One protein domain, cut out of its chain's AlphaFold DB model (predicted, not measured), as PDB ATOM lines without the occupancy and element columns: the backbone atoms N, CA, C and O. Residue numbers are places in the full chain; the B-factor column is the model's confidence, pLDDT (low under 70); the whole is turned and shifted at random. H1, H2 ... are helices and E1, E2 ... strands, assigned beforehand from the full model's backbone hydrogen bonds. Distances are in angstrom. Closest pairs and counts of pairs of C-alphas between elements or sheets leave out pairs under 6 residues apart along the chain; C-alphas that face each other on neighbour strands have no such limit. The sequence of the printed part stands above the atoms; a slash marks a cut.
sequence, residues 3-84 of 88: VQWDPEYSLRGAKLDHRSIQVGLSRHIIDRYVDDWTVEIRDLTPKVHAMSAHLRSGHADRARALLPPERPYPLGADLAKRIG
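What this domain is: This is residues 3 to 84 of the 88 residues of the protein "RNA helicase" of Nocardia seriolae (UniProt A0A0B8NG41). The domain is a loose, open frame: a strand hairpin, E1 and E2, makes one side, a helical hairpin, H2 and H3, makes one end, and the single helices H1 and H4 lie away from that end. Residues 38 to 46 and 68 to 81 stand free. The printed part has 82 residues, in the order E1 E2 H1 H2 H3 H4, a mixed class with an antiparallel sheet; the radius of gyration of the C-alphas is 16.8 A and the spans are 44 by 32 by 20 A.

Where its parts are: E1, residues 3 to 9, begins with C-alpha 3 at (5.744, 10.431, 10.578) and is 19.0 A long. E2, residues 15 to 23, is 20.7 A long and bends by 77 degrees at residue 18. H1 is residues 27 to 35, H2 residues 45 to 56, 16.5 A long, and H3 residues 60 to 65. H4, residues 77 to 83, ends with C-alpha 83 at (12.546, 11.594, 9.047).

How they stand to each other: E1 and E2 form an antiparallel hairpin, with N 6 and O 20 2.9 A apart, within hydrogen-bond range. H2, with residues 50 to 55 alone, touches H3, the closest C-alphas being Met 51 and Ala 63, 4.4 A; this helical hairpin runs opposite ways at a shallow tilt of 31 degrees. H1 and H4 touch no helix. Each O i to N i+4 pair is within hydrogen-bond range in H2, H3 and H4, and 4 of 5 in H1.

The domain as a whole: The C-alphas farthest apart, His 28 and Ser 57, are 45.6 A apart. H3 to H4 is a long link. The printed part has no cut, and no printed residue is under 70 in pLDDT.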
ATOM      1  N   VAL A   3       4.838   9.908   9.559       91.75
ATOM      2  CA  VAL A   3       5.744  10.431  10.578       91.75
ATOM      3  C   VAL A   3       5.299  11.851  10.894       91.75
ATOM      4  O   VAL A   3       5.103  12.649   9.975       91.75
ATOM      5  N   GLN A   4       5.119  12.148  12.177       94.12
ATOM      6  CA  GLN A   4       4.739  13.467  12.679       94.12
ATOM      7  C   GLN A   4       5.674  13.870  13.823       94.12
ATOM      8  O   GLN A   4       6.190  13.009  14.533       94.12
ATOM      9  N   TRP A   5       5.921  15.174  13.963       94.62
ATOM     10  CA  TRP A   5       6.799  15.737  14.991       94.62
ATOM     11  C   TRP A   5       6.016  16.639  15.934       94.62
ATOM     12  O   TRP A   5       5.714  17.793  15.596       94.62
ATOM     13  N   ASP A   6       5.769  16.135  17.134       94.88
ATOM     14  CA  ASP A   6       4.980  16.807  18.157       94.88
ATOM     15  C   ASP A   6       5.862  17.619  19.114       94.88
ATOM     16  O   ASP A   6       7.046  17.316  19.299       94.88
ATOM     17  N   PRO A   7       5.335  18.713  19.694       95.25
ATOM     18  CA  PRO A   7       6.052  19.449  20.725       95.25
ATOM     19  C   PRO A   7       6.270  18.572  21.965       95.25
ATOM     20  O   PRO A   7       5.336  17.939  22.445       95.25
ATOM     21  N   GLU A   8       7.484  18.606  22.510       94.88
ATOM     22  CA  GLU A   8       7.809  17.972  23.789       94.88
ATOM     23  C   GLU A   8       7.705  18.992  24.934       94.88
ATOM     24  O   GLU A   8       7.908  20.200  24.732       94.88
ATOM     25  N   TYR A   9       7.404  18.522  26.146       94.00
ATOM     26  CA  TYR A   9       7.206  19.385  27.309       94.00
ATOM     27  C   TYR A   9       7.978  18.902  28.536       94.00
ATOM     28  O   TYR A   9       8.034  17.728  28.876       94.00
ATOM     29  N   SER A  10       8.542  19.857  29.271       92.56
ATOM     30  CA  SER A  10       9.150  19.601  30.575       92.56
ATOM     31  C   SER A  10       8.112  19.160  31.616       92.56
ATOM     32  O   SER A  10       6.917  19.414  31.482       92.56
ATOM     33  N   LEU A  11       8.590  18.641  32.753       91.06
ATOM     34  CA  LEU A  11       7.765  18.311  33.930       91.06
ATOM     35  C   LEU A  11       6.880  19.463  34.447       91.06
ATOM     36  O   LEU A  11       5.949  19.224  35.212       91.06
ATOM     37  N   ARG A  12       7.186  20.714  34.085       89.19
ATOM     38  CA  ARG A  12       6.403  21.901  34.459       89.19
ATOM     39  C   ARG A  12       5.516  22.422  33.320       89.19
ATOM     40  O   ARG A  12       4.930  23.487  33.463       89.19
ATOM     41  N   GLY A  13       5.436  21.710  32.197       89.88
ATOM     42  CA  GLY A  13       4.628  22.089  31.037       89.88
ATOM     43  C   GLY A  13       5.258  23.156  30.137       89.88
ATOM     44  O   GLY A  13       4.610  23.621  29.205       89.88
ATOM     45  N   ALA A  14       6.512  23.553  30.376       93.75
ATOM     46  CA  ALA A  14       7.237  24.413  29.441       93.75
ATOM     47  C   ALA A  14       7.673  23.605  28.215       93.75
ATOM     48  O   ALA A  14       8.177  22.491  28.375       93.75
ATOM     49  N   LYS A  15       7.499  24.177  27.021       95.62
ATOM     50  CA  LYS A  15       7.913  23.575  25.749       95.62
ATOM     51  C   LYS A  15       9.431  23.371  25.715       95.62
ATOM     52  O   LYS A  15      10.168  24.245  26.168       95.62
ATOM     53  N   LEU A  16       9.877  22.240  25.178       94.69
ATOM     54  CA  LEU A  16      11.291  21.924  24.972       94.69
ATOM     55  C   LEU A  16      11.722  22.180  23.520       94.69
ATOM     56  O   LEU A  16      10.893  22.273  22.613       94.69
ATOM     57  N   ASP A  17      13.037  22.299  23.320       93.56
ATOM     58  CA  ASP A  17      13.638  22.523  21.998       93.56
ATOM     59  C   ASP A  17      13.564  21.278  21.110       93.56
ATOM     60  O   ASP A  17      13.397  21.378  19.892       93.56
ATOM     61  N   HIS A  18      13.675  20.097  21.720       92.12
ATOM     62  CA  HIS A  18      13.490  18.833  21.023       92.12
ATOM     63  C   HIS A  18      12.004  18.485  20.901       92.12
ATOM     64  O   HIS A  18      11.134  19.066  21.548       92.12
ATOM     65  N   ARG A  19      11.723  17.541  20.009       93.94
ATOM     66  CA  ARG A  19      10.379  17.095  19.661       93.94
ATOM     67  C   ARG A  19      10.283  15.587  19.766       93.94
ATOM     68  O   ARG A  19      11.280  14.892  19.577       93.94
ATOM     69  N   SER A  20       9.076  15.103  19.996       92.94
ATOM     70  CA  SER A  20       8.762  13.679  19.978       92.94
ATOM     71  C   SER A  20       8.350  13.284  18.558       92.94
ATOM     72  O   SER A  20       7.685  14.049  17.853       92.94
ATOM     73  N   ILE A  21       8.754  12.093  18.121       93.00
ATOM     74  CA  ILE A  21       8.330  11.527  16.838       93.00
ATOM     75  C   ILE A  21       7.133  10.602  17.056       93.00
ATOM     76  O   ILE A  21       7.192   9.676  17.863       93.00
ATOM     77  N   GLN A  22       6.063  10.809  16.296       92.81
ATOM     78  CA  GLN A  22       4.942   9.881  16.212       92.81
ATOM     79  C   GLN A  22       5.031   9.098  14.902       92.81
ATOM     80  O   GLN A  22       5.069   9.675  13.812       92.81
ATOM     81  N   VAL A  23       5.053   7.767  15.007       91.88
ATOM     82  CA  VAL A  23       5.125   6.850  13.863       91.88
ATOM     83  C   VAL A  23       3.856   6.008  13.811       91.88
ATOM     84  O   VAL A  23       3.593   5.201  14.699       91.88
ATOM     85  N   GLY A  24       3.067   6.172  12.750       91.56
ATOM     86  CA  GLY A  24       1.870   5.357  12.546       91.56
ATOM     87  C   GLY A  24       2.224   3.932  12.118       91.56
ATOM     88  O   GLY A  24       2.876   3.753  11.089       91.56
ATOM     89  N   LEU A  25       1.759   2.923  12.856       91.06
ATOM     90  CA  LEU A  25       1.937   1.507  12.518       91.06
ATOM     91  C   LEU A  25       0.810   1.010  11.596       91.06
ATOM     92  O   LEU A  25      -0.338   1.441  11.695       91.06
ATOM     93  N   SER A  26       1.134   0.106  10.671       91.75
ATOM     94  CA  SER A  26       0.136  -0.577   9.838       91.75
ATOM     95  C   SER A  26      -0.629  -1.625  10.647       91.75
ATOM     96  O   SER A  26      -0.110  -2.169  11.619       91.75
ATOM     97  N   ARG A  27      -1.841  -1.979  10.194       89.62
ATOM     98  CA  ARG A  27      -2.707  -2.973  10.858       89.62
ATOM     99  C   ARG A  27      -1.977  -4.284  11.186       89.62
ATOM    100  O   ARG A  27      -1.965  -4.690  12.332       89.62
ATOM    101  N   HIS A  28      -1.268  -4.864  10.219       89.94
ATOM    102  CA  HIS A  28      -0.536  -6.122  10.426       89.94
ATOM    103  C   HIS A  28       0.646  -6.021  11.414       89.94
ATOM    104  O   HIS A  28       1.120  -7.040  11.902       89.94
ATOM    105  N   ILE A  29       1.182  -4.818  11.671       92.81
ATOM    106  CA  ILE A  29       2.211  -4.614  12.703       92.81
ATOM    107  C   ILE A  29       1.559  -4.450  14.071       92.81
ATOM    108  O   ILE A  29       2.125  -4.926  15.045       92.81
ATOM    109  N   ILE A  30       0.387  -3.814  14.140       92.31
ATOM    110  CA  ILE A  30      -0.370  -3.661  15.388       92.31
ATOM    111  C   ILE A  30      -0.707  -5.031  15.975       92.31
ATOM    112  O   ILE A  30      -0.440  -5.237  17.152       92.31
ATOM    113  N   ASP A  31      -1.201  -5.960  15.154       92.88
ATOM    114  CA  ASP A  31      -1.562  -7.308  15.613       92.88
ATOM    115  C   ASP A  31      -0.352  -7.996  16.282       92.88
ATOM    116  O   ASP A  31      -0.411  -8.381  17.445       92.88
ATOM    117  N   ARG A  32       0.814  -8.003  15.615       93.56
ATOM    118  CA  ARG A  32       2.056  -8.553  16.200       93.56
ATOM    119  C   ARG A  32       2.569  -7.771  17.407       93.56
ATOM    120  O   ARG A  32       3.115  -8.357  18.332       93.56
ATOM    121  N   TYR A  33       2.446  -6.445  17.396       91.38
ATOM    122  CA  TYR A  33       2.893  -5.608  18.508       91.38
ATOM    123  C   TYR A  33       2.143  -5.960  19.796       91.38
ATOM    124  O   TYR A  33       2.762  -6.081  20.851       91.38
ATOM    125  N   VAL A  34       0.825  -6.134  19.692       91.50
ATOM    126  CA  VAL A  34      -0.038  -6.462  20.828       91.50
ATOM    127  C   VAL A  34       0.193  -7.903  21.276       91.50
ATOM    128  O   VAL A  34       0.465  -8.123  22.457       91.50
ATOM    129  N   ASP A  35       0.140  -8.851  20.340       92.44
ATOM    130  CA  ASP A  35       0.077 -10.277  20.671       92.44
ATOM    131  C   ASP A  35       1.459 -10.912  20.892       92.44
ATOM    132  O   ASP A  35       1.612 -11.753  21.778       92.44
ATOM    133  N   ASP A  36       2.481 -10.489  20.139       94.12
ATOM    134  CA  ASP A  36       3.782 -11.174  20.103       94.12
ATOM    135  C   ASP A  36       4.913 -10.392  20.789       94.12
ATOM    136  O   ASP A  36       5.894 -10.987  21.236       94.12
ATOM    137  N   TRP A  37       4.856  -9.055  20.806       94.81
ATOM    138  CA  TRP A  37       6.004  -8.225  21.217       94.81
ATOM    139  C   TRP A  37       5.917  -7.706  22.655       94.81
ATOM    140  O   TRP A  37       6.897  -7.152  23.160       94.81
ATOM    141  N   THR A  38       4.781  -7.879  23.333       92.81
ATOM    142  CA  THR A  38       4.638  -7.480  24.739       92.81
ATOM    143  C   THR A  38       5.486  -8.390  25.630       92.81
ATOM    144  O   THR A  38       5.140  -9.540  25.871       92.81
ATOM    145  N   VAL A  39       6.599  -7.866  26.153       94.56
ATOM    146  CA  VAL A  39       7.495  -8.618  27.055       94.56
ATOM    147  C   VAL A  39       7.039  -8.538  28.516       94.56
ATOM    148  O   VAL A  39       7.149  -9.511  29.256       94.56
ATOM    149  N   GLU A  40       6.542  -7.379  28.957       94.19
ATOM    150  CA  GLU A  40       6.146  -7.132  30.348       94.19
ATOM    151  C   GLU A  40       5.201  -5.923  30.437       94.19
ATOM    152  O   GLU A  40       5.349  -4.960  29.683       94.19
ATOM    153  N   ILE A  41       4.278  -5.936  31.406       92.94
ATOM    154  CA  ILE A  41       3.453  -4.779  31.780       92.94
ATOM    155  C   ILE A  41       3.803  -4.377  33.217       92.94
ATOM    156  O   ILE A  41       3.621  -5.159  34.147       92.94
ATOM    157  N   ARG A  42       4.290  -3.143  33.405       95.06
ATOM    158  CA  ARG A  42       4.615  -2.577  34.726       95.06
ATOM    159  C   ARG A  42       3.657  -1.452  35.082       95.06
ATOM    160  O   ARG A  42       3.529  -0.496  34.320       95.06
ATOM    161  N   ASP A  43       3.069  -1.514  36.273       96.12
ATOM    162  CA  ASP A  43       2.295  -0.393  36.804       96.12
ATOM    163  C   ASP A  43       3.228   0.715  37.319       96.12
ATOM    164  O   ASP A  43       3.948   0.558  38.308       96.12
ATOM    165  N   LEU A  44       3.216   1.859  36.634       95.50
ATOM    166  CA  LEU A  44       3.963   3.053  37.026       95.50
ATOM    167  C   LEU A  44       3.104   4.078  37.777       95.50
ATOM    168  O   LEU A  44       3.629   5.118  38.180       95.50
ATOM    169  N   THR A  45       1.822   3.795  38.023       96.81
ATOM    170  CA  THR A  45       0.876   4.714  38.673       96.81
ATOM    171  C   THR A  45       1.396   5.245  40.013       96.81
ATOM    172  O   THR A  45       1.426   6.469  40.187       96.81
ATOM    173  N   PRO A  46       1.918   4.412  40.943       97.25
ATOM    174  CA  PRO A  46       2.460   4.922  42.205       97.25
ATOM    175  C   PRO A  46       3.649   5.872  42.005       97.25
ATOM    176  O   PRO A  46       3.773   6.882  42.701       97.25
ATOM    177  N   LYS A  47       4.510   5.585  41.019       96.50
ATOM    178  CA  LYS A  47       5.681   6.411  40.695       96.50
ATOM    179  C   LYS A  47       5.257   7.772  40.141       96.50
ATOM    180  O   LYS A  47       5.774   8.798  40.581       96.50
ATOM    181  N   VAL A  48       4.281   7.792  39.235       95.69
ATOM    182  CA  VAL A  48       3.730   9.031  38.663       95.69
ATOM    183  C   VAL A  48       3.059   9.883  39.746       95.69
ATOM    184  O   VAL A  48       3.265  11.098  39.791       95.69
ATOM    185  N   HIS A  49       2.330   9.269  40.685       97.69
ATOM    186  CA  HIS A  49       1.779   9.988  41.838       97.69
ATOM    187  C   HIS A  49       2.864  10.620  42.721       97.69
ATOM    188  O   HIS A  49       2.715  11.776  43.126       97.69
ATOM    189  N   ALA A  50       3.970   9.915  42.979       97.50
ATOM    190  CA  ALA A  50       5.099  10.463  43.732       97.50
ATOM    191  C   ALA A  50       5.737  11.670  43.019       97.50
ATOM    192  O   ALA A  50       5.967  12.710  43.641       97.50
ATOM    193  N   MET A  51       5.938  11.583  41.700       96.88
ATOM    194  CA  MET A  51       6.411  12.711  40.886       96.88
ATOM    195  C   MET A  51       5.463  13.911  40.982       96.88
ATOM    196  O   MET A  51       5.906  15.031  41.240       96.88
ATOM    197  N   SER A  52       4.154  13.683  40.843       95.94
ATOM    198  CA  SER A  52       3.131  14.729  40.966       95.94
ATOM    199  C   SER A  52       3.158  15.401  42.346       95.94
ATOM    200  O   SER A  52       3.131  16.629  42.444       95.94
ATOM    201  N   ALA A  53       3.286  14.624  43.427       97.44
ATOM    202  CA  ALA A  53       3.406  15.153  44.785       97.44
ATOM    203  C   ALA A  53       4.671  16.014  44.973       97.44
ATOM    204  O   ALA A  53       4.608  17.091  45.575       97.44
ATOM    205  N   HIS A  54       5.809  15.593  44.417       97.50
ATOM    206  CA  HIS A  54       7.038  16.388  44.423       97.50
ATOM    207  C   HIS A  54       6.887  17.701  43.650       97.50
ATOM    208  O   HIS A  54       7.276  18.750  44.160       97.50
ATOM    209  N   LEU A  55       6.259  17.681  42.471       95.81
ATOM    210  CA  LEU A  55       6.013  18.895  41.687       95.81
ATOM    211  C   LEU A  55       5.095  19.878  42.422       95.81
ATOM    212  O   LEU A  55       5.417  21.064  42.499       95.81
ATOM    213  N   ARG A  56       4.000  19.388  43.022       95.25
ATOM    214  CA  ARG A  56       3.059  20.216  43.799       95.25
ATOM    215  C   ARG A  56       3.686  20.837  45.046       95.25
ATOM    216  O   ARG A  56       3.293  21.925  45.440       95.25
ATOM    217  N   SER A  57       4.665  20.165  45.646       96.38
ATOM    218  CA  SER A  57       5.392  20.659  46.824       96.38
ATOM    219  C   SER A  57       6.637  21.486  46.480       96.38
ATOM    220  O   SER A  57       7.405  21.821  47.375       96.38
ATOM    221  N   GLY A  58       6.870  21.804  45.201       95.06
ATOM    222  CA  GLY A  58       8.007  22.615  44.751       95.06
ATOM    223  C   GLY A  58       9.324  21.851  44.565       95.06
ATOM    224  O   GLY A  58      10.286  22.422  44.056       95.06
ATOM    225  N   HIS A  59       9.369  20.555  44.871       95.88
ATOM    226  CA  HIS A  59      10.568  19.713  44.811       95.88
ATOM    227  C   HIS A  59      10.799  19.103  43.415       95.88
ATOM    228  O   HIS A  59      10.832  17.881  43.256       95.88
ATOM    229  N   ALA A  60      10.963  19.935  42.384       94.19
ATOM    230  CA  ALA A  60      11.105  19.449  41.004       94.19
ATOM    231  C   ALA A  60      12.312  18.525  40.782       94.19
ATOM    232  O   ALA A  60      12.201  17.585  39.998       94.19
ATOM    233  N   ASP A  61      13.419  18.720  41.498       94.94
ATOM    234  CA  ASP A  61      14.597  17.850  41.371       94.94
ATOM    235  C   ASP A  61      14.301  16.418  41.834       94.94
ATOM    236  O   ASP A  61      14.739  15.455  41.207       94.94
ATOM    237  N   ARG A  62      13.468  16.261  42.873       96.50
ATOM    238  CA  ARG A  62      13.011  14.941  43.333       96.50
ATOM    239  C   ARG A  62      12.087  14.275  42.319       96.50
ATOM    240  O   ARG A  62      12.189  13.074  42.108       96.50
ATOM    241  N   ALA A  63      11.220  15.045  41.660       96.56
ATOM    242  CA  ALA A  63      10.403  14.525  40.564       96.56
ATOM    243  C   ALA A  63      11.271  14.099  39.366       96.56
ATOM    244  O   ALA A  63      11.053  13.031  38.801       96.56
ATOM    245  N   ARG A  64      12.285  14.900  39.015       94.62
ATOM    246  CA  ARG A  64      13.232  14.603  37.934       94.62
ATOM    247  C   ARG A  64      14.044  13.338  38.215       94.62
ATOM    248  O   ARG A  64      14.238  12.551  37.301       94.62
ATOM    249  N   ALA A  65      14.460  13.106  39.458       95.19
ATOM    250  CA  ALA A  65      15.194  11.899  39.845       95.19
ATOM    251  C   ALA A  65      14.383  10.595  39.690       95.19
ATOM    252  O   ALA A  65      14.967   9.516  39.651       95.19
ATOM    253  N   LEU A  66      13.050  10.681  39.602       95.75
ATOM    254  CA  LEU A  66      12.164   9.533  39.381       95.75
ATOM    255  C   LEU A  66      11.880   9.257  37.898       95.75
ATOM    256  O   LEU A  66      11.266   8.229  37.590       95.75
ATOM    257  N   LEU A  67      12.298  10.146  36.989       92.88
ATOM    258  CA  LEU A  67      12.156   9.915  35.557       92.88
ATOM    259  C   LEU A  67      12.960   8.680  35.127       92.88
ATOM    260  O   LEU A  67      14.039   8.420  35.670       92.88
ATOM    261  N   PRO A  68      12.462   7.915  34.143       90.50
ATOM    262  CA  PRO A  68      13.268   6.896  33.494       90.50
ATOM    263  C   PRO A  68      14.550   7.517  32.917       90.50
ATOM    264  O   PRO A  68      14.499   8.619  32.371       90.50
ATOM    265  N   PRO A  69      15.701   6.835  33.014       90.50
ATOM    266  CA  PRO A  69      16.909   7.300  32.356       90.50
ATOM    267  C   PRO A  69      16.732   7.206  30.839       90.50
ATOM    268  O   PRO A  69      16.447   6.135  30.303       90.50
ATOM    269  N   GLU A  70      16.950   8.317  30.150       90.25
ATOM    270  CA  GLU A  70      16.924   8.380  28.692       90.25
ATOM    271  C   GLU A  70      18.337   8.246  28.126       90.25
ATOM    272  O   GLU A  70      19.323   8.685  28.727       90.25
ATOM    273  N   ARG A  71      18.447   7.612  26.959       90.25
ATOM    274  CA  ARG A  71      19.697   7.492  26.204       90.25
ATOM    275  C   ARG A  71      19.420   7.834  24.742       90.25
ATOM    276  O   ARG A  71      18.415   7.348  24.223       90.25
ATOM    277  N   PRO A  72      20.289   8.614  24.074       89.75
ATOM    278  CA  PRO A  72      20.162   8.853  22.643       89.75
ATOM    279  C   PRO A  72      20.115   7.531  21.872       89.75
ATOM    280  O   PRO A  72      20.931   6.636  22.104       89.75
ATOM    281  N   TYR A  73      19.142   7.406  20.972       88.81
ATOM    282  CA  TYR A  73      19.062   6.271  20.062       88.81
ATOM    283  C   TYR A  73      20.067   6.475  18.917       88.81
ATOM    284  O   TYR A  73      20.039   7.548  18.311       88.81
ATOM    285  N   PRO A  74      20.931   5.489  18.599       93.06
ATOM    286  CA  PRO A  74      21.912   5.630  17.525       93.06
ATOM    287  C   PRO A  74      21.184   5.765  16.186       93.06
ATOM    288  O   PRO A  74      20.550   4.817  15.707       93.06
ATOM    289  N   LEU A  75      21.247   6.953  15.588       93.12
ATOM    290  CA  LEU A  75      20.433   7.298  14.430       93.12
ATOM    291  C   LEU A  75      21.326   7.620  13.236       93.12
ATOM    292  O   LEU A  75      21.902   8.701  13.133       93.12
ATOM    293  N   GLY A  76      21.387   6.680  12.290       96.19
ATOM    294  CA  GLY A  76      22.165   6.840  11.065       96.19
ATOM    295  C   GLY A  76      21.724   8.051  10.235       96.19
ATOM    296  O   GLY A  76      20.530   8.339  10.116       96.19
ATOM    297  N   ALA A  77      22.693   8.728   9.611       95.81
ATOM    298  CA  ALA A  77      22.485   9.980   8.881       95.81
ATOM    299  C   ALA A  77      21.414   9.888   7.781       95.81
ATOM    300  O   ALA A  77      20.598  10.799   7.627       95.81
ATOM    301  N   ASP A  78      21.368   8.768   7.056       95.94
ATOM    302  CA  ASP A  78      20.372   8.550   6.005       95.94
ATOM    303  C   ASP A  78      18.950   8.505   6.560       95.94
ATOM    304  O   ASP A  78      18.033   9.089   5.977       95.94
ATOM    305  N   LEU A  79      18.755   7.823   7.691       93.44
ATOM    306  CA  LEU A  79      17.451   7.745   8.336       93.44
ATOM    307  C   LEU A  79      17.080   9.095   8.946       93.44
ATOM    308  O   LEU A  79      15.964   9.555   8.719       93.44
ATOM    309  N   ALA A  80      18.023   9.753   9.628       94.31
ATOM    310  CA  ALA A  80      17.831  11.083  10.196       94.31
ATOM    311  C   ALA A  80      17.329  12.076   9.137       94.31
ATOM    312  O   ALA A  80      16.290  12.709   9.323       94.31
ATOM    313  N   LYS A  81      17.972  12.115   7.963       94.56
ATOM    314  CA  LYS A  81      17.543  12.955   6.835       94.56
ATOM    315  C   LYS A  81      16.131  12.617   6.346       94.56
ATOM    316  O   LYS A  81      15.364  13.528   6.047       94.56
ATOM    317  N   ARG A  82      15.773  11.330   6.259       93.50
ATOM    318  CA  ARG A  82      14.446  10.884   5.788       93.50
ATOM    319  C   ARG A  82      13.316  11.281   6.731       93.50
ATOM    320  O   ARG A  82      12.230  11.588   6.254       93.50
ATOM    321  N   ILE A  83      13.562  11.254   8.041       92.69
ATOM    322  CA  ILE A  83      12.546  11.594   9.047       92.69
ATOM    323  C   ILE A  83      12.612  13.057   9.495       92.69
ATOM    324  O   ILE A  83      11.758  13.473  10.266       92.69
ATOM    325  N   GLY A  84      13.586  13.845   9.029       91.50
ATOM    326  CA  GLY A  84      13.763  15.236   9.454       91.50
ATOM    327  C   GLY A  84      14.337  15.381  10.870       91.50
ATOM    328  O   GLY A  84      13.990  16.325  11.570       91.50
TER     329      GLY A  84